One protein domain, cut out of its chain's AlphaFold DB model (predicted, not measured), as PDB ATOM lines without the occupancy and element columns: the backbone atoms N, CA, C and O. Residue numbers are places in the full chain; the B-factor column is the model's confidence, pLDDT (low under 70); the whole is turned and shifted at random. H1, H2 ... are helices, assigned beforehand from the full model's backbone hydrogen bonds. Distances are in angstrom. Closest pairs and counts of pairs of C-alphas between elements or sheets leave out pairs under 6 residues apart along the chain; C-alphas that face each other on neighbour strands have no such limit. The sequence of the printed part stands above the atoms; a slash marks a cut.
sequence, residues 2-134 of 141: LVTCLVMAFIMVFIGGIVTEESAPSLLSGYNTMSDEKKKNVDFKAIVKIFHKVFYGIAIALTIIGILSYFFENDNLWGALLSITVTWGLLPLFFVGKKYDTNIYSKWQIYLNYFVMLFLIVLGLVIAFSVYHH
ATOM      1  N   LEU A   2     -21.517 -48.976  14.802       94.75
ATOM      2  CA  LEU A   2     -20.936 -49.523  16.045       94.75
ATOM      3  C   LEU A   2     -19.418 -49.297  16.183       94.75
ATOM      4  O   LEU A   2     -18.977 -48.702  17.162       94.75
ATOM      5  N   VAL A   3     -18.625 -49.735  15.198       95.75
ATOM      6  CA  VAL A   3     -17.154 -49.620  15.240       95.75
ATOM      7  C   VAL A   3     -16.716 -48.161  15.381       95.75
ATOM      8  O   VAL A   3     -15.905 -47.849  16.247       95.75
ATOM      9  N   THR A   4     -17.303 -47.257  14.592       95.38
ATOM     10  CA  THR A   4     -17.042 -45.813  14.661       95.38
ATOM     11  C   THR A   4     -17.275 -45.272  16.070       95.38
ATOM     12  O   THR A   4     -16.410 -44.599  16.627       95.38
ATOM     13  N   CYS A   5     -18.409 -45.619  16.682       97.25
ATOM     14  CA  CYS A   5     -18.739 -45.191  18.039       97.25
ATOM     15  C   CYS A   5     -17.744 -45.719  19.080       97.25
ATOM     16  O   CYS A   5     -17.343 -44.965  19.965       97.25
ATOM     17  N   LEU A   6     -17.313 -46.980  18.970       97.81
ATOM     18  CA  LEU A   6     -16.347 -47.576  19.900       97.81
ATOM     19  C   LEU A   6     -14.955 -46.947  19.775       97.81
ATOM     20  O   LEU A   6     -14.323 -46.665  20.793       97.81
ATOM     21  N   VAL A   7     -14.498 -46.664  18.551       98.12
ATOM     22  CA  VAL A   7     -13.230 -45.951  18.321       98.12
ATOM     23  C   VAL A   7     -13.289 -44.551  18.930       98.12
ATOM     24  O   VAL A   7     -12.378 -44.148  19.652       98.12
ATOM     25  N   MET A   8     -14.382 -43.817  18.708       97.94
ATOM     26  CA  MET A   8     -14.550 -42.485  19.292       97.94
ATOM     27  C   MET A   8     -14.671 -42.530  20.820       97.94
ATOM     28  O   MET A   8     -14.069 -41.699  21.498       97.94
ATOM     29  N   ALA A   9     -15.381 -43.511  21.380       98.50
ATOM     30  CA  ALA A   9     -15.462 -43.712  22.823       98.50
ATOM     31  C   ALA A   9     -14.078 -43.987  23.430       98.50
ATOM     32  O   ALA A   9     -13.728 -43.381  24.442       98.50
ATOM     33  N   PHE A  10     -13.262 -44.823  22.781       98.44
ATOM     34  CA  PHE A  10     -11.883 -45.072  23.198       98.44
ATOM     35  C   PHE A  10     -11.042 -43.790  23.186       98.44
ATOM     36  O   PHE A  10     -10.361 -43.506  24.168       98.44
ATOM     37  N   ILE A  11     -11.134 -42.978  22.125       98.25
ATOM     38  CA  ILE A  11     -10.441 -41.681  22.049       98.25
ATOM     39  C   ILE A  11     -10.869 -40.768  23.205       98.25
ATOM     40  O   ILE A  11     -10.021 -40.149  23.843       98.25
ATOM     41  N   MET A  12     -12.165 -40.709  23.523       98.19
ATOM     42  CA  MET A  12     -12.670 -39.893  24.631       98.19
ATOM     43  C   MET A  12     -12.162 -40.388  25.990       98.19
ATOM     44  O   MET A  12     -11.743 -39.575  26.814       98.19
ATOM     45  N   VAL A  13     -12.130 -41.705  26.219       98.44
ATOM     46  CA  VAL A  13     -11.527 -42.290  27.430       98.44
ATOM     47  C   VAL A  13     -10.038 -41.970  27.503       98.44
ATOM     48  O   VAL A  13      -9.558 -41.560  28.556       98.44
ATOM     49  N   PHE A  14      -9.314 -42.103  26.393       97.88
ATOM     50  CA  PHE A  14      -7.888 -41.815  26.333       97.88
ATOM     51  C   PHE A  14      -7.593 -40.344  26.658       97.88
ATOM     52  O   PHE A  14      -6.797 -40.066  27.554       97.88
ATOM     53  N   ILE A  15      -8.286 -39.401  26.006       96.44
ATOM     54  CA  ILE A  15      -8.134 -37.962  26.278       96.44
ATOM     55  C   ILE A  15      -8.521 -37.640  27.729       96.44
ATOM     56  O   ILE A  15      -7.810 -36.897  28.404       96.44
ATOM     57  N   GLY A  16      -9.613 -38.221  28.231       96.31
ATOM     58  CA  GLY A  16     -10.014 -38.093  29.632       96.31
ATOM     59  C   GLY A  16      -8.925 -38.569  30.596       96.31
ATOM     60  O   GLY A  16      -8.623 -37.879  31.566       96.31
ATOM     61  N   GLY A  17      -8.299 -39.710  30.304       96.00
ATOM     62  CA  GLY A  17      -7.311 -40.356  31.166       96.00
ATOM     63  C   GLY A  17      -5.954 -39.655  31.233       96.00
ATOM     64  O   GLY A  17      -5.316 -39.691  32.282       96.00
ATOM     65  N   ILE A  18      -5.513 -38.985  30.160       96.62
ATOM     66  CA  ILE A  18      -4.223 -38.261  30.159       96.62
ATOM     67  C   ILE A  18      -4.265 -36.953  30.964       96.62
ATOM     68  O   ILE A  18      -3.217 -36.438  31.369       96.62
ATOM     69  N   VAL A  19      -5.459 -36.399  31.201       96.25
ATOM     70  CA  VAL A  19      -5.642 -35.180  31.996       96.25
ATOM     71  C   VAL A  19      -5.759 -35.559  33.469       96.25
ATOM     72  O   VAL A  19      -6.735 -36.161  33.907       96.25
ATOM     73  N   THR A  20      -4.750 -35.189  34.246       96.00
ATOM     74  CA  THR A  20      -4.624 -35.448  35.684       96.00
ATOM     75  C   THR A  20      -4.420 -34.131  36.427       96.00
ATOM     76  O   THR A  20      -4.232 -33.093  35.796       96.00
ATOM     77  N   GLU A  21      -4.435 -34.145  37.763       94.25
ATOM     78  CA  GLU A  21      -4.146 -32.939  38.560       94.25
ATOM     79  C   GLU A  21      -2.765 -32.346  38.224       94.25
ATOM     80  O   GLU A  21      -2.618 -31.127  38.166       94.25
ATOM     81  N   GLU A  22      -1.784 -33.199  37.919       93.06
ATOM     82  CA  GLU A  22      -0.412 -32.799  37.588       93.06
ATOM     83  C   GLU A  22      -0.264 -32.314  36.140       93.06
ATOM     84  O   GLU A  22       0.483 -31.374  35.871       93.06
ATOM     85  N   SER A  23      -0.981 -32.932  35.195       94.56
ATOM     86  CA  SER A  23      -0.876 -32.602  33.767       94.56
ATOM     87  C   SER A  23      -1.862 -31.525  33.307       94.56
ATOM     88  O   SER A  23      -1.631 -30.879  32.288       94.56
ATOM     89  N   ALA A  24      -2.950 -31.274  34.041       93.25
ATOM     90  CA  ALA A  24      -3.951 -30.274  33.668       93.25
ATOM     91  C   ALA A  24      -3.381 -28.855  33.482       93.25
ATOM     92  O   ALA A  24      -3.756 -28.216  32.494       93.25
ATOM     93  N   PRO A  25      -2.459 -28.351  34.332       92.75
ATOM     94  CA  PRO A  25      -1.869 -27.032  34.132       92.75
ATOM     95  C   PRO A  25      -1.103 -26.881  32.813       92.75
ATOM     96  O   PRO A  25      -1.004 -25.759  32.331       92.75
ATOM     97  N   SER A  26      -0.564 -27.963  32.235       90.81
ATOM     98  CA  SER A  26       0.233 -27.926  30.997       90.81
ATOM     99  C   SER A  26      -0.547 -28.366  29.754       90.81
ATOM    100  O   SER A  26      -0.349 -27.804  28.677       90.81
ATOM    101  N   LEU A  27      -1.459 -29.333  29.882       90.81
ATOM    102  CA  LEU A  27      -2.235 -29.871  28.757       90.81
ATOM    103  C   LEU A  27      -3.419 -28.986  28.359       90.81
ATOM    104  O   LEU A  27      -3.816 -28.962  27.195       90.81
ATOM    105  N   LEU A  28      -3.999 -28.248  29.305       90.50
ATOM    106  CA  LEU A  28      -5.135 -27.378  29.028       90.50
ATOM    107  C   LEU A  28      -4.620 -25.994  28.617       90.50
ATOM    108  O   LEU A  28      -4.105 -25.239  29.440       90.50
ATOM    109  N   SER A  29      -4.768 -25.646  27.336       80.69
ATOM    110  CA  SER A  29      -4.156 -24.457  26.709       80.69
ATOM    111  C   SER A  29      -4.436 -23.125  27.427       80.69
ATOM    112  O   SER A  29      -3.565 -22.251  27.467       80.69
ATOM    113  N   GLY A  30      -5.615 -22.984  28.041       82.69
ATOM    114  CA  GLY A  30      -5.977 -21.812  28.846       82.69
ATOM    115  C   GLY A  30      -5.197 -21.696  30.160       82.69
ATOM    116  O   GLY A  30      -4.906 -20.588  30.599       82.69
ATOM    117  N   TYR A  31      -4.807 -22.824  30.756       90.06
ATOM    118  CA  TYR A  31      -4.012 -22.867  31.985       90.06
ATOM    119  C   TYR A  31      -2.507 -22.910  31.702       90.06
ATOM    120  O   TYR A  31      -1.730 -22.330  32.458       90.06
ATOM    121  N   ASN A  32      -2.086 -23.494  30.579       91.62
ATOM    122  CA  ASN A  32      -0.673 -23.563  30.191       91.62
ATOM    123  C   ASN A  32      -0.053 -22.174  29.978       91.62
ATOM    124  O   ASN A  32       1.084 -21.921  30.363       91.62
ATOM    125  N   THR A  33      -0.834 -21.253  29.417       89.81
ATOM    126  CA  THR A  33      -0.424 -19.860  29.166       89.81
ATOM    127  C   THR A  33      -0.688 -18.924  30.351       89.81
ATOM    128  O   THR A  33      -0.397 -17.729  30.286       89.81
ATOM    129  N   MET A  34      -1.245 -19.449  31.444       92.12
ATOM    130  CA  MET A  34      -1.595 -18.687  32.637       92.12
ATOM    131  C   MET A  34      -0.360 -18.455  33.522       92.12
ATOM    132  O   MET A  34       0.458 -19.356  33.706       92.12
ATOM    133  N   SER A  35      -0.236 -17.258  34.104       93.38
ATOM    134  CA  SER A  35       0.812 -16.971  35.091       93.38
ATOM    135  C   SER A  35       0.617 -17.790  36.368       93.38
ATOM    136  O   SER A  35      -0.508 -18.144  36.725       93.38
ATOM    137  N   ASP A  36       1.701 -18.039  37.102       93.25
ATOM    138  CA  ASP A  36       1.652 -18.848  38.325       93.25
ATOM    139  C   ASP A  36       0.735 -18.254  39.402       93.25
ATOM    140  O   ASP A  36       0.085 -18.991  40.138       93.25
ATOM    141  N   GLU A  37       0.606 -16.925  39.465       92.25
ATOM    142  CA  GLU A  37      -0.351 -16.268  40.361       92.25
ATOM    143  C   GLU A  37      -1.801 -16.597  40.010       92.25
ATOM    144  O   GLU A  37      -2.595 -16.911  40.894       92.25
ATOM    145  N   LYS A  38      -2.154 -16.579  38.723       92.94
ATOM    146  CA  LYS A  38      -3.513 -16.903  38.280       92.94
ATOM    147  C   LYS A  38      -3.818 -18.394  38.415       92.94
ATOM    148  O   LYS A  38      -4.951 -18.745  38.733       92.94
ATOM    149  N   LYS A  39      -2.816 -19.267  38.248       92.94
ATOM    150  CA  LYS A  39      -2.959 -20.717  38.478       92.94
ATOM    151  C   LYS A  39      -3.348 -21.037  39.924       92.94
ATOM    152  O   LYS A  39      -4.107 -21.972  40.141       92.94
ATOM    153  N   LYS A  40      -2.907 -20.239  40.906       93.19
ATOM    154  CA  LYS A  40      -3.304 -20.402  42.323       93.19
ATOM    155  C   LYS A  40      -4.799 -20.167  42.570       93.19
ATOM    156  O   LYS A  40      -5.319 -20.641  43.573       93.19
ATOM    157  N   ASN A  41      -5.483 -19.471  41.664       94.75
ATOM    158  CA  ASN A  41      -6.927 -19.222  41.734       94.75
ATOM    159  C   ASN A  41      -7.763 -20.340  41.081       94.75
ATOM    160  O   ASN A  41      -8.986 -20.220  40.986       94.75
ATOM    161  N   VAL A  42      -7.114 -21.404  40.595       95.00
ATOM    162  CA  VAL A  42      -7.754 -22.522  39.899       95.00
ATOM    163  C   VAL A  42      -7.715 -23.763  40.781       95.00
ATOM    164  O   VAL A  42      -6.650 -24.229  41.186       95.00
ATOM    165  N   ASP A  43      -8.880 -24.352  41.030       96.06
ATOM    166  CA  ASP A  43      -8.987 -25.678  41.636       96.06
ATOM    167  C   ASP A  43      -8.836 -26.746  40.540       96.06
ATOM    168  O   ASP A  43      -9.811 -27.240  39.963       96.06
ATOM    169  N   PHE A  44      -7.581 -27.088  40.224       94.94
ATOM    170  CA  PHE A  44      -7.254 -28.080  39.193       94.94
ATOM    171  C   PHE A  44      -7.871 -29.449  39.474       94.94
ATOM    172  O   PHE A  44      -8.298 -30.129  38.542       94.94
ATOM    173  N   LYS A  45      -7.993 -29.834  40.743       96.00
ATOM    174  CA  LYS A  45      -8.622 -31.093  41.140       96.00
ATOM    175  C   LYS A  45     -10.089 -31.141  40.737       96.00
ATOM    176  O   LYS A  45     -10.554 -32.130  40.159       96.00
ATOM    177  N   ALA A  46     -10.830 -30.069  40.996       95.62
ATOM    178  CA  ALA A  46     -12.217 -29.978  40.569       95.62
ATOM    179  C   ALA A  46     -12.357 -29.878  39.042       95.62
ATOM    180  O   ALA A  46     -13.230 -30.543  38.476       95.62
ATOM    181  N   ILE A  47     -11.486 -29.115  38.368       95.00
ATOM    182  CA  ILE A  47     -11.462 -29.010  36.899       95.00
ATOM    183  C   ILE A  47     -11.235 -30.380  36.250       95.00
ATOM    184  O   ILE A  47     -12.019 -30.781  35.387       95.00
ATOM    185  N   VAL A  48     -10.238 -31.141  36.708       96.31
ATOM    186  CA  VAL A  48      -9.944 -32.502  36.227       96.31
ATOM    187  C   VAL A  48     -11.142 -33.422  36.440       96.31
ATOM    188  O   VAL A  48     -11.550 -34.135  35.526       96.31
ATOM    189  N   LYS A  49     -11.793 -33.349  37.605       96.44
ATOM    190  CA  LYS A  49     -12.995 -34.146  37.883       96.44
ATOM    191  C   LYS A  49     -14.146 -33.833  36.921       96.44
ATOM    192  O   LYS A  49     -14.894 -34.740  36.555       96.44
ATOM    193  N   ILE A  50     -14.329 -32.572  36.529       95.88
ATOM    194  CA  ILE A  50     -15.330 -32.197  35.514       95.88
ATOM    195  C   ILE A  50     -14.914 -32.736  34.153       95.88
ATOM    196  O   ILE A  50     -15.743 -33.330  33.467       95.88
ATOM    197  N   PHE A  51     -13.641 -32.570  33.791       96.00
ATOM    198  CA  PHE A  51     -13.090 -33.064  32.538       96.00
ATOM    199  C   PHE A  51     -13.325 -34.572  32.387       96.00
ATOM    200  O   PHE A  51     -13.911 -35.004  31.399       96.00
ATOM    201  N   HIS A  52     -13.012 -35.365  33.417       97.50
ATOM    202  CA  HIS A  52     -13.294 -36.805  33.454       97.50
ATOM    203  C   HIS A  52     -14.777 -37.115  33.304       97.50
ATOM    204  O   HIS A  52     -15.145 -37.948  32.483       97.50
ATOM    205  N   LYS A  53     -15.648 -36.436  34.060       97.31
ATOM    206  CA  LYS A  53     -17.101 -36.648  33.955       97.31
ATOM    207  C   LYS A  53     -17.622 -36.381  32.549       97.31
ATOM    208  O   LYS A  53     -18.469 -37.130  32.075       97.31
ATOM    209  N   VAL A  54     -17.128 -35.330  31.901       97.69
ATOM    210  CA  VAL A  54     -17.521 -34.973  30.537       97.69
ATOM    211  C   VAL A  54     -17.019 -36.017  29.546       97.69
ATOM    212  O   VAL A  54     -17.827 -36.624  28.853       97.69
ATOM    213  N   PHE A  55     -15.714 -36.284  29.512       98.25
ATOM    214  CA  PHE A  55     -15.126 -37.184  28.518       98.25
ATOM    215  C   PHE A  55     -15.588 -38.634  28.691       98.25
ATOM    216  O   PHE A  55     -15.958 -39.282  27.713       98.25
ATOM    217  N   TYR A  56     -15.669 -39.135  29.925       98.56
ATOM    218  CA  TYR A  56     -16.210 -40.471  30.180       98.56
ATOM    219  C   TYR A  56     -17.724 -40.527  29.966       98.56
ATOM    220  O   TYR A  56     -18.226 -41.535  29.481       98.56
ATOM    221  N   GLY A  57     -18.454 -39.443  30.249       98.56
ATOM    222  CA  GLY A  57     -19.876 -39.333  29.921       98.56
ATOM    223  C   GLY A  57     -20.131 -39.430  28.415       98.56
ATOM    224  O   GLY A  57     -20.982 -40.210  27.991       98.56
ATOM    225  N   ILE A  58     -19.343 -38.713  27.605       98.56
ATOM    226  CA  ILE A  58     -19.375 -38.811  26.137       98.56
ATOM    227  C   ILE A  58     -19.027 -40.235  25.697       98.56
ATOM    228  O   ILE A  58     -19.745 -40.807  24.885       98.56
ATOM    229  N   ALA A  59     -17.969 -40.840  26.247       98.75
ATOM    230  CA  ALA A  59     -17.573 -42.202  25.891       98.75
ATOM    231  C   ALA A  59     -18.672 -43.237  26.182       98.75
ATOM    232  O   ALA A  59     -18.955 -44.094  25.342       98.75
ATOM    233  N   ILE A  60     -19.328 -43.138  27.343       98.75
ATOM    234  CA  ILE A  60     -20.459 -44.000  27.707       98.75
ATOM    235  C   ILE A  60     -21.623 -43.781  26.735       98.75
ATOM    236  O   ILE A  60     -22.158 -44.754  26.206       98.75
ATOM    237  N   ALA A  61     -21.981 -42.527  26.447       98.62
ATOM    238  CA  ALA A  61     -23.055 -42.205  25.510       98.62
ATOM    239  C   ALA A  61     -22.770 -42.746  24.098       98.62
ATOM    240  O   ALA A  61     -23.635 -43.384  23.503       98.62
ATOM    241  N   LEU A  62     -21.543 -42.575  23.596       98.50
ATOM    242  CA  LEU A  62     -21.109 -43.129  22.313       98.50
ATOM    243  C   LEU A  62     -21.143 -44.659  22.310       98.50
ATOM    244  O   LEU A  62     -21.607 -45.250  21.343       98.50
ATOM    245  N   THR A  63     -20.720 -45.312  23.394       98.56
ATOM    246  CA  THR A  63     -20.800 -46.777  23.513       98.56
ATOM    247  C   THR A  63     -22.257 -47.246  23.433       98.56
ATOM    248  O   THR A  63     -22.559 -48.170  22.682       98.56
ATOM    249  N   ILE A  64     -23.174 -46.578  24.142       98.44
ATOM    250  CA  ILE A  64     -24.613 -46.885  24.103       98.44
ATOM    251  C   ILE A  64     -25.175 -46.675  22.691       98.44
ATOM    252  O   ILE A  64     -25.844 -47.565  22.177       98.44
ATOM    253  N   ILE A  65     -24.868 -45.547  22.043       97.81
ATOM    254  CA  ILE A  65     -25.259 -45.261  20.650       97.81
ATOM    255  C   ILE A  65     -24.754 -46.361  19.714       97.81
ATOM    256  O   ILE A  65     -25.521 -46.891  18.917       97.81
ATOM    257  N   GLY A  66     -23.486 -46.753  19.846       97.00
ATOM    258  CA  GLY A  66     -22.888 -47.820  19.054       97.00
ATOM    259  C   GLY A  66     -23.611 -49.152  19.235       97.00
ATOM    260  O   GLY A  66     -23.988 -49.776  18.244       97.00
ATOM    261  N   ILE A  67     -23.850 -49.568  20.483       97.62
ATOM    262  CA  ILE A  67     -24.553 -50.819  20.801       97.62
ATOM    263  C   ILE A  67     -25.985 -50.788  20.263       97.62
ATOM    264  O   ILE A  67     -26.401 -51.731  19.601       97.62
ATOM    265  N   LEU A  68     -26.737 -49.710  20.495       97.62
ATOM    266  CA  LEU A  68     -28.109 -49.602  19.995       97.62
ATOM    267  C   LEU A  68     -28.153 -49.582  18.461       97.62
ATOM    268  O   LEU A  68     -29.031 -50.210  17.878       97.62
ATOM    269  N   SER A  69     -27.170 -48.960  17.802       96.00
ATOM    270  CA  SER A  69     -27.081 -48.956  16.337       96.00
ATOM    271  C   SER A  69     -26.888 -50.335  15.716       96.00
ATOM    272  O   SER A  69     -27.223 -50.531  14.555       96.00
ATOM    273  N   TYR A  70     -26.377 -51.299  16.482       95.12
ATOM    274  CA  TYR A  70     -26.278 -52.685  16.038       95.12
ATOM    275  C   TYR A  70     -27.640 -53.397  16.032       95.12
ATOM    276  O   TYR A  70     -27.849 -54.308  15.239       95.12
ATOM    277  N   PHE A  71     -28.566 -52.986  16.904       96.38
ATOM    278  CA  PHE A  71     -29.884 -53.614  17.037       96.38
ATOM    279  C   PHE A  71     -30.988 -52.919  16.230       96.38
ATOM    280  O   PHE A  71     -32.014 -53.540  15.964       96.38
ATOM    281  N   PHE A  72     -30.809 -51.648  15.859       95.19
ATOM    282  CA  PHE A  72     -31.826 -50.860  15.160       95.19
ATOM    283  C   PHE A  72     -31.248 -50.195  13.910       95.19
ATOM    284  O   PHE A  72     -30.393 -49.312  14.003       95.19
ATOM    285  N   GLU A  73     -31.765 -50.570  12.743       88.81
ATOM    286  CA  GLU A  73     -31.303 -50.078  11.443       88.81
ATOM    287  C   GLU A  73     -31.873 -48.682  11.144       88.81
ATOM    288  O   GLU A  73     -32.987 -48.523  10.648       88.81
ATOM    289  N   ASN A  74     -31.108 -47.647  11.500       92.19
ATOM    290  CA  ASN A  74     -31.375 -46.257  11.123       92.19
ATOM    291  C   ASN A  74     -30.073 -45.442  11.157       92.19
ATOM    292  O   ASN A  74     -29.808 -44.690  12.099       92.19
ATOM    293  N   ASP A  75     -29.228 -45.627  10.144       89.88
ATOM    294  CA  ASP A  75     -27.893 -45.019  10.105       89.88
ATOM    295  C   ASP A  75     -27.923 -43.487  10.188       89.88
ATOM    296  O   ASP A  75     -27.088 -42.890  10.874       89.88
ATOM    297  N   ASN A  76     -28.930 -42.858   9.580       93.75
ATOM    298  CA  ASN A  76     -29.133 -41.409   9.613       93.75
ATOM    299  C   ASN A  76     -29.409 -40.902  11.036       93.75
ATOM    300  O   ASN A  76     -28.798 -39.926  11.482       93.75
ATOM    301  N   LEU A  77     -30.282 -41.586  11.786       95.06
ATOM    302  CA  LEU A  77     -30.537 -41.277  13.195       95.06
ATOM    303  C   LEU A  77     -29.264 -41.421  14.029       95.06
ATOM    304  O   LEU A  77     -28.928 -40.527  14.808       95.06
ATOM    305  N   TRP A  78     -28.542 -42.531  13.874       95.75
ATOM    306  CA  TRP A  78     -27.358 -42.787  14.690       95.75
ATOM    307  C   TRP A  78     -26.208 -41.831  14.375       95.75
ATOM    308  O   TRP A  78     -25.530 -41.373  15.297       95.75
ATOM    309  N   GLY A  79     -26.029 -41.457  13.107       94.81
ATOM    310  CA  GLY A  79     -25.073 -40.425  12.707       94.81
ATOM    311  C   GLY A  79     -25.425 -39.051  13.288       94.81
ATOM    312  O   GLY A  79     -24.543 -38.330  13.773       94.81
ATOM    313  N   ALA A  80     -26.714 -38.702  13.317       96.06
ATOM    314  CA  ALA A  80     -27.185 -37.464  13.930       96.06
ATOM    315  C   ALA A  80     -26.943 -37.454  15.452       96.06
ATOM    316  O   ALA A  80     -26.406 -36.481  15.992       96.06
ATOM    317  N   LEU A  81     -27.253 -38.558  16.142       97.31
ATOM    318  CA  LEU A  81     -27.019 -38.710  17.582       97.31
ATOM    319  C   LEU A  81     -25.531 -38.683  17.943       97.31
ATOM    320  O   LEU A  81     -25.162 -38.053  18.937       97.31
ATOM    321  N   LEU A  82     -24.669 -39.310  17.138       96.44
ATOM    322  CA  LEU A  82     -23.214 -39.241  17.301       96.44
ATOM    323  C   LEU A  82     -22.737 -37.784  17.242       96.44
ATOM    324  O   LEU A  82     -22.014 -37.331  18.132       96.44
ATOM    325  N   SER A  83     -23.198 -37.034  16.239       95.56
ATOM    326  CA  SER A  83     -22.814 -35.635  16.017       95.56
ATOM    327  C   SER A  83     -23.197 -34.734  17.196       95.56
ATOM    328  O   SER A  83     -22.373 -33.960  17.692       95.56
ATOM    329  N   ILE A  84     -24.428 -34.876  17.699       97.25
ATOM    330  CA  ILE A  84     -24.905 -34.139  18.878       97.25
ATOM    331  C   ILE A  84     -24.129 -34.560  20.129       97.25
ATOM    332  O   ILE A  84     -23.693 -33.707  20.894       97.25
ATOM    333  N   THR A  85     -23.896 -35.857  20.327       98.00
ATOM    334  CA  THR A  85     -23.200 -36.371  21.518       98.00
ATOM    335  C   THR A  85     -21.790 -35.804  21.644       98.00
ATOM    336  O   THR A  85     -21.389 -35.384  22.729       98.00
ATOM    337  N   VAL A  86     -21.049 -35.733  20.538       95.88
ATOM    338  CA  VAL A  86     -19.679 -35.199  20.533       95.88
ATOM    339  C   VAL A  86     -19.667 -33.685  20.727       95.88
ATOM    340  O   VAL A  86     -18.880 -33.176  21.519       95.88
ATOM    341  N   THR A  87     -20.535 -32.952  20.026       96.00
ATOM    342  CA  THR A  87     -20.551 -31.482  20.091       96.00
ATOM    343  C   THR A  87     -21.132 -30.979  21.410       96.00
ATOM    344  O   THR A  87     -20.487 -30.217  22.133       96.00
ATOM    345  N   TRP A  88     -22.335 -31.425  21.764       97.19
ATOM    346  CA  TRP A  88     -23.051 -30.948  22.944       97.19
ATOM    347  C   TRP A  88     -22.540 -31.572  24.236       97.19
ATOM    348  O   TRP A  88     -22.612 -30.938  25.289       97.19
ATOM    349  N   GLY A  89     -21.959 -32.771  24.168       96.94
ATOM    350  CA  GLY A  89     -21.326 -33.405  25.318       96.94
ATOM    351  C   GLY A  89     -20.203 -32.565  25.930       96.94
ATOM    352  O   GLY A  89     -19.966 -32.671  27.129       96.94
ATOM    353  N   LEU A  90     -19.559 -31.685  25.152       95.75
ATOM    354  CA  LEU A  90     -18.495 -30.788  25.622       95.75
ATOM    355  C   LEU A  90     -19.013 -29.534  26.345       95.75
ATOM    356  O   LEU A  90     -18.263 -28.906  27.096       95.75
ATOM    357  N   LEU A  91     -20.287 -29.167  26.167       95.38
ATOM    358  CA  LEU A  91     -20.871 -27.947  26.741       95.38
ATOM    359  C   LEU A  91     -20.721 -27.818  28.271       95.38
ATOM    360  O   LEU A  91     -20.448 -26.706  28.734       95.38
ATOM    361  N   PRO A  92     -20.833 -28.887  29.089       94.38
ATOM    362  CA  PRO A  92     -20.688 -28.772  30.539       94.38
ATOM    363  C   PRO A  92     -19.329 -28.221  30.997       94.38
ATOM    364  O   PRO A  92     -19.267 -27.621  32.073       94.38
ATOM    365  N   LEU A  93     -18.260 -28.357  30.196       93.00
ATOM    366  CA  LEU A  93     -16.942 -27.785  30.515       93.00
ATOM    367  C   LEU A  93     -17.013 -26.262  30.698       93.00
ATOM    368  O   LEU A  93     -16.360 -25.714  31.585       93.00
ATOM    369  N   PHE A  94     -17.854 -25.587  29.913       90.31
ATOM    370  CA  PHE A  94     -17.952 -24.129  29.897       90.31
ATOM    371  C   PHE A  94     -18.799 -23.564  31.047       90.31
ATOM    372  O   PHE A  94     -18.517 -22.475  31.548       90.31
ATOM    373  N   PHE A  95     -19.810 -24.309  31.506       87.38
ATOM    374  CA  PHE A  95     -20.680 -23.886  32.611       87.38
ATOM    375  C   PHE A  95     -20.116 -24.263  33.979       87.38
ATOM    376  O   PHE A  95     -20.096 -23.444  34.899       87.38
ATOM    377  N   VAL A  96     -19.676 -25.514  34.125       86.94
ATOM    378  CA  VAL A  96     -19.312 -26.078  35.431       86.94
ATOM    379  C   VAL A  96     -17.893 -25.667  35.820       86.94
ATOM    380  O   VAL A  96     -17.644 -25.398  36.995       86.94
ATOM    381  N   GLY A  97     -16.985 -25.548  34.844       80.88
ATOM    382  CA  GLY A  97     -15.594 -25.151  35.078       80.88
ATOM    383  C   GLY A  97     -15.460 -23.757  35.693       80.88
ATOM    384  O   GLY A  97     -14.632 -23.555  36.575       80.88
ATOM    385  N   LYS A  98     -16.356 -22.826  35.334       84.44
ATOM    386  CA  LYS A  98     -16.361 -21.444  35.844       84.44
ATOM    387  C   LYS A  98     -16.444 -21.356  37.373       84.44
ATOM    388  O   LYS A  98     -15.969 -20.390  37.955       84.44
ATOM    389  N   LYS A  99     -17.039 -22.348  38.040       88.81
ATOM    390  CA  LYS A  99     -17.129 -22.381  39.509       88.81
ATOM    391  C   LYS A  99     -15.765 -22.585  40.186       88.81
ATOM    392  O   LYS A  99     -15.605 -22.204  41.341       88.81
ATOM    393  N   TYR A 100     -14.818 -23.196  39.481       92.06
ATOM    394  CA  TYR A 100     -13.534 -23.656  40.019       92.06
ATOM    395  C   TYR A 100     -12.349 -22.839  39.497       92.06
ATOM    396  O   TYR A 100     -11.196 -23.198  39.716       92.06
ATOM    397  N   ASP A 101     -12.647 -21.732  38.825       92.06
ATOM    398  CA  ASP A 101     -11.684 -20.755  38.353       92.06
ATOM    399  C   ASP A 101     -12.182 -19.362  38.748       92.06
ATOM    400  O   ASP A 101     -13.104 -18.814  38.140       92.06
ATOM    401  N   THR A 102     -11.599 -18.812  39.814       91.12
ATOM    402  CA  THR A 102     -12.015 -17.517  40.374       91.12
ATOM    403  C   THR A 102     -11.301 -16.333  39.722       91.12
ATOM    404  O   THR A 102     -11.453 -15.196  40.175       91.12
ATOM    405  N   ASN A 103     -10.542 -16.563  38.643       91.81
ATOM    406  CA  ASN A 103      -9.876 -15.488  37.926       91.81
ATOM    407  C   ASN A 103     -10.880 -14.518  37.291       91.81
ATOM    408  O   ASN A 103     -11.939 -14.885  36.778       91.81
ATOM    409  N   ILE A 104     -10.494 -13.241  37.263       90.62
ATOM    410  CA  ILE A 104     -11.238 -12.209  36.547       90.62
ATOM    411  C   ILE A 104     -10.807 -12.239  35.081       90.62
ATOM    412  O   ILE A 104      -9.654 -11.964  34.739       90.62
ATOM    413  N   TYR A 105     -11.762 -12.564  34.217       89.00
ATOM    414  CA  TYR A 105     -11.580 -12.606  32.773       89.00
ATOM    415  C   TYR A 105     -12.031 -11.301  32.118       89.00
ATOM    416  O   TYR A 105     -12.982 -10.652  32.559       89.00
ATOM    417  N   SER A 106     -11.353 -10.916  31.037       92.69
ATOM    418  CA  SER A 106     -11.755  -9.745  30.255       92.69
ATOM    419  C   SER A 106     -13.105  -9.977  29.569       92.69
ATOM    420  O   SER A 106     -13.487 -11.112  29.275       92.69
ATOM    421  N   LYS A 107     -13.822  -8.890  29.249       94.81
ATOM    422  CA  LYS A 107     -15.109  -8.971  28.533       94.81
ATOM    423  C   LYS A 107     -14.990  -9.762  27.230       94.81
ATOM    424  O   LYS A 107     -15.881 -10.542  26.919       94.81
ATOM    425  N   TRP A 108     -13.877  -9.607  26.509       92.31
ATOM    426  CA  TRP A 108     -13.632 -10.370  25.290       92.31
ATOM    427  C   TRP A 108     -13.547 -11.875  25.586       92.31
ATOM    428  O   TRP A 108     -14.310 -12.643  25.022       92.31
ATOM    429  N   GLN A 109     -12.746 -12.323  26.552       90.56
ATOM    430  CA  GLN A 109     -12.677 -13.757  26.887       90.56
ATOM    431  C   GLN A 109     -14.045 -14.353  27.264       90.56
ATOM    432  O   GLN A 109     -14.355 -15.482  26.890       90.56
ATOM    433  N   ILE A 110     -14.890 -13.574  27.944       91.00
ATOM    434  CA  ILE A 110     -16.263 -13.975  28.270       91.00
ATOM    435  C   ILE A 110     -17.127 -14.089  27.003       91.00
ATOM    436  O   ILE A 110     -17.823 -15.089  26.834       91.00
ATOM    437  N   TYR A 111     -17.081 -13.107  26.098       94.50
ATOM    438  CA  TYR A 111     -17.817 -13.177  24.830       94.50
ATOM    439  C   TYR A 111     -17.315 -14.304  23.924       94.50
ATOM    440  O   TYR A 111     -18.131 -14.968  23.294       94.50
ATOM    441  N   LEU A 112     -16.003 -14.564  23.894       93.06
ATOM    442  CA  LEU A 112     -15.420 -15.684  23.155       93.06
ATOM    443  C   LEU A 112     -15.978 -17.009  23.669       93.06
ATOM    444  O   LEU A 112     -16.373 -17.850  22.871       93.06
ATOM    445  N   ASN A 113     -16.053 -17.175  24.992       91.81
ATOM    446  CA  ASN A 113     -16.624 -18.369  25.606       91.81
ATOM    447  C   ASN A 113     -18.083 -18.585  25.153       91.81
ATOM    448  O   ASN A 113     -18.407 -19.630  24.592       91.81
ATOM    449  N   TYR A 114     -18.940 -17.566  25.278       94.50
ATOM    450  CA  TYR A 114     -20.330 -17.668  24.814       94.50
ATOM    451  C   TYR A 114     -20.450 -17.910  23.306       94.50
ATOM    452  O   TYR A 114     -21.319 -18.668  22.881       94.50
ATOM    453  N   PHE A 115     -19.576 -17.302  22.503       96.06
ATOM    454  CA  PHE A 115     -19.526 -17.542  21.066       96.06
ATOM    455  C   PHE A 115     -19.179 -19.000  20.751       96.06
ATOM    456  O   PHE A 115     -19.885 -19.624  19.966       96.06
ATOM    457  N   VAL A 116     -18.150 -19.570  21.391       94.69
ATOM    458  CA  VAL A 116     -17.762 -20.980  21.205       94.69
ATOM    459  C   VAL A 116     -18.893 -21.916  21.625       94.69
ATOM    460  O   VAL A 116     -19.187 -22.877  20.919       94.69
ATOM    461  N   MET A 117     -19.576 -21.624  22.732       95.44
ATOM    462  CA  MET A 117     -20.730 -22.411  23.168       95.44
ATOM    463  C   MET A 117     -21.876 -22.364  22.152       95.44
ATOM    464  O   MET A 117     -22.399 -23.411  21.773       95.44
ATOM    465  N   LEU A 118     -22.252 -21.167  21.685       97.31
ATOM    466  CA  LEU A 118     -23.282 -21.006  20.657       97.31
ATOM    467  C   LEU A 118     -22.876 -21.719  19.365       97.31
ATOM    468  O   LEU A 118     -23.692 -22.407  18.757       97.31
ATOM    469  N   PHE A 119     -21.606 -21.601  18.982       96.88
ATOM    470  CA  PHE A 119     -21.047 -22.272  17.820       96.88
ATOM    471  C   PHE A 119     -21.152 -23.794  17.940       96.88
ATOM    472  O   PHE A 119     -21.644 -24.419  17.012       96.88
ATOM    473  N   LEU A 120     -20.785 -24.397  19.077       97.00
ATOM    474  CA  LEU A 120     -20.931 -25.843  19.301       97.00
ATOM    475  C   LEU A 120     -22.395 -26.298  19.239       97.00
ATOM    476  O   LEU A 120     -22.682 -27.359  18.683       97.00
ATOM    477  N   ILE A 121     -23.321 -25.492  19.773       97.56
ATOM    478  CA  ILE A 121     -24.759 -25.785  19.715       97.56
ATOM    479  C   ILE A 121     -25.238 -25.797  18.262       97.56
ATOM    480  O   ILE A 121     -25.801 -26.796  17.810       97.56
ATOM    481  N   VAL A 122     -24.985 -24.708  17.531       97.94
ATOM    482  CA  VAL A 122     -25.414 -24.540  16.135       97.94
ATOM    483  C   VAL A 122     -24.741 -25.570  15.234       97.94
ATOM    484  O   VAL A 122     -25.419 -26.198  14.428       97.94
ATOM    485  N   LEU A 123     -23.438 -25.798  15.397       96.56
ATOM    486  CA  LEU A 123     -22.685 -26.785  14.629       96.56
ATOM    487  C   LEU A 123     -23.252 -28.193  14.833       96.56
ATOM    488  O   LEU A 123     -23.490 -28.895  13.855       96.56
ATOM    489  N   GLY A 124     -23.521 -28.579  16.084       96.44
ATOM    490  CA  GLY A 124     -24.143 -29.864  16.400       96.44
ATOM    491  C   GLY A 124     -25.489 -30.047  15.701       96.44
ATOM    492  O   GLY A 124     -25.718 -31.090  15.095       96.44
ATOM    493  N   LEU A 125     -26.343 -29.015  15.710       97.38
ATOM    494  CA  LEU A 125     -27.639 -29.044  15.020       97.38
ATOM    495  C   LEU A 125     -27.497 -29.126  13.505       97.38
ATOM    496  O   LEU A 125     -28.181 -29.930  12.881       97.38
ATOM    497  N   VAL A 126     -26.627 -28.306  12.915       97.56
ATOM    498  CA  VAL A 126     -26.429 -28.264  11.461       97.56
ATOM    499  C   VAL A 126     -25.908 -29.606  10.960       97.56
ATOM    500  O   VAL A 126     -26.466 -30.148  10.005       97.56
ATOM    501  N   ILE A 127     -24.891 -30.175  11.617       96.06
ATOM    502  CA  ILE A 127     -24.357 -31.492  11.248       96.06
ATOM    503  C   ILE A 127     -25.438 -32.557  11.426       96.06
ATOM    504  O   ILE A 127     -25.688 -33.316  10.497       96.06
ATOM    505  N   ALA A 128     -26.121 -32.589  12.573       96.38
ATOM    506  CA  ALA A 128     -27.140 -33.597  12.841       96.38
ATOM    507  C   ALA A 128     -28.303 -33.538  11.846       96.38
ATOM    508  O   ALA A 128     -28.718 -34.572  11.331       96.38
ATOM    509  N   PHE A 129     -28.791 -32.337  11.528       96.44
ATOM    510  CA  PHE A 129     -29.835 -32.134  10.528       96.44
ATOM    511  C   PHE A 129     -29.382 -32.595   9.140       96.44
ATOM    512  O   PHE A 129     -30.134 -33.291   8.458       96.44
ATOM    513  N   SER A 130     -28.156 -32.240   8.745       94.56
ATOM    514  CA  SER A 130     -27.597 -32.592   7.434       94.56
ATOM    515  C   SER A 130     -27.387 -34.098   7.295       94.56
ATOM    516  O   SER A 130     -27.735 -34.670   6.272       94.56
ATOM    517  N   VAL A 131     -26.864 -34.742   8.342       93.56
ATOM    518  CA  VAL A 131     -26.669 -36.197   8.415       93.56
ATOM    519  C   VAL A 131     -28.008 -36.928   8.395       93.56
ATOM    520  O   VAL A 131     -28.153 -37.919   7.690       93.56
ATOM    521  N   TYR A 132     -29.008 -36.424   9.121       94.19
ATOM    522  CA  TYR A 132     -30.316 -37.066   9.187       94.19
ATOM    523  C   TYR A 132     -31.059 -37.055   7.841       94.19
ATOM    524  O   TYR A 132     -31.706 -38.038   7.484       94.19
ATOM    525  N   HIS A 133     -30.952 -35.953   7.090       92.00
ATOM    526  CA  HIS A 133     -31.589 -35.782   5.777       92.00
ATOM    527  C   HIS A 133     -30.705 -36.221   4.606       92.00
ATOM    528  O   HIS A 133     -31.074 -36.007   3.453       92.00
ATOM    529  N   HIS A 134     -29.530 -36.794   4.870       87.12
ATOM    530  CA  HIS A 134     -28.675 -37.282   3.804       87.12
ATOM    531  C   HIS A 134     -29.323 -38.494   3.120       87.12
ATOM    532  O   HIS A 134     -29.671 -39.478   3.775       87.12
TER     533      HIS A 134
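Overview. This is residues 2 to 134 of the 141 residues of the protein "DUF3784 domain-containing protein" of Flavobacterium tangerina (UniProt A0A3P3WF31). Long helices stand side by side along the length of an elongated body: H5 has H1 beside it at one side and H6 at another, and H8 packs on H6 away from H5. H7 follows H6 and packs on the first part of H5, while the short helices H2, H3 and H4 gather near the end where H1 ends and H5 begins; residues 105 to 112, at the turn into H8, stick out. The printed part has 133 residues with eight named helices, H1 to H8 in chain order, and no named strand; its class is all helix. It is only just compact, close to loose, with a radius of gyration of the C-alphas of 16.8 A, and spans 54 by 29 by 19 A.

Arrangement. H5, residues 44 to 71, is the hub, touching four other helices. H1, residues 2 to 18, touches it at a shallow tilt of 11 degrees, opposite ways; the closest C-alphas, of Leu 2 and Gly 66, are 4.0 A apart. H6, residues 75 to 89, forms a helical hairpin with H5 at 5 degrees, the closest C-alphas being those of Ile 58 and Gly 89, 5.8 A apart. H1, H5 and H6 form an up-and-down bundle, each helix running against the one before it. H7, residues 92 to 100, touches residues 44 to 54 of H5 alone, with the C-alphas of Ile 47 and Gly 97 closest at 5.9 A. With residues 120 to 132 alone, H8, residues 107 to 132, touches H6 at a shallow tilt of 9 degrees, opposite ways; the closest C-alphas, of Ala 80 and Ala 128, are 4.0 A apart. H5 and H8 are apart. H2, residues 24 to 27, only just touches H5, with 3 pairs of C-alphas within 8 A, Ala 24 and Phe 44 closest at 6.8 A. H3, residues 29 to 32, touches H2 only at the corner, the closest C-alphas being those of Ser 26 and Asn 32, 4.5 A apart. H4, residues 36 to 39, touches no helix. Every O i to N i+4 pair is within hydrogen-bond range in H1, H6 and H8, against 23 of 24 in H5 and 2 of 5 in H7, where 3 of 6 O i to N i+3 pairs are; H2, H3 and H4 are too short for an O i to N i+4 pair.

Along the chain. H5 measures 40.7 A from C-alpha 44 at (-7.254, -28.080, 39.193) to C-alpha 71. H8 measures 37.3 A and ends at C-alpha 132, (-30.316, -37.066, 9.187). H1 begins at C-alpha 2, (-20.936, -49.523, 16.045), and measures 24.6 A; H6 measures 20.2 A and H7 12.9 A.

Size, cuts and confidence. The C-alphas farthest apart, of Glu 37 and Glu 73, are 54.2 A apart. The printed part has no cut and no long link. Mean pLDDT of the printed part is 94.6, and no printed residue is under 70.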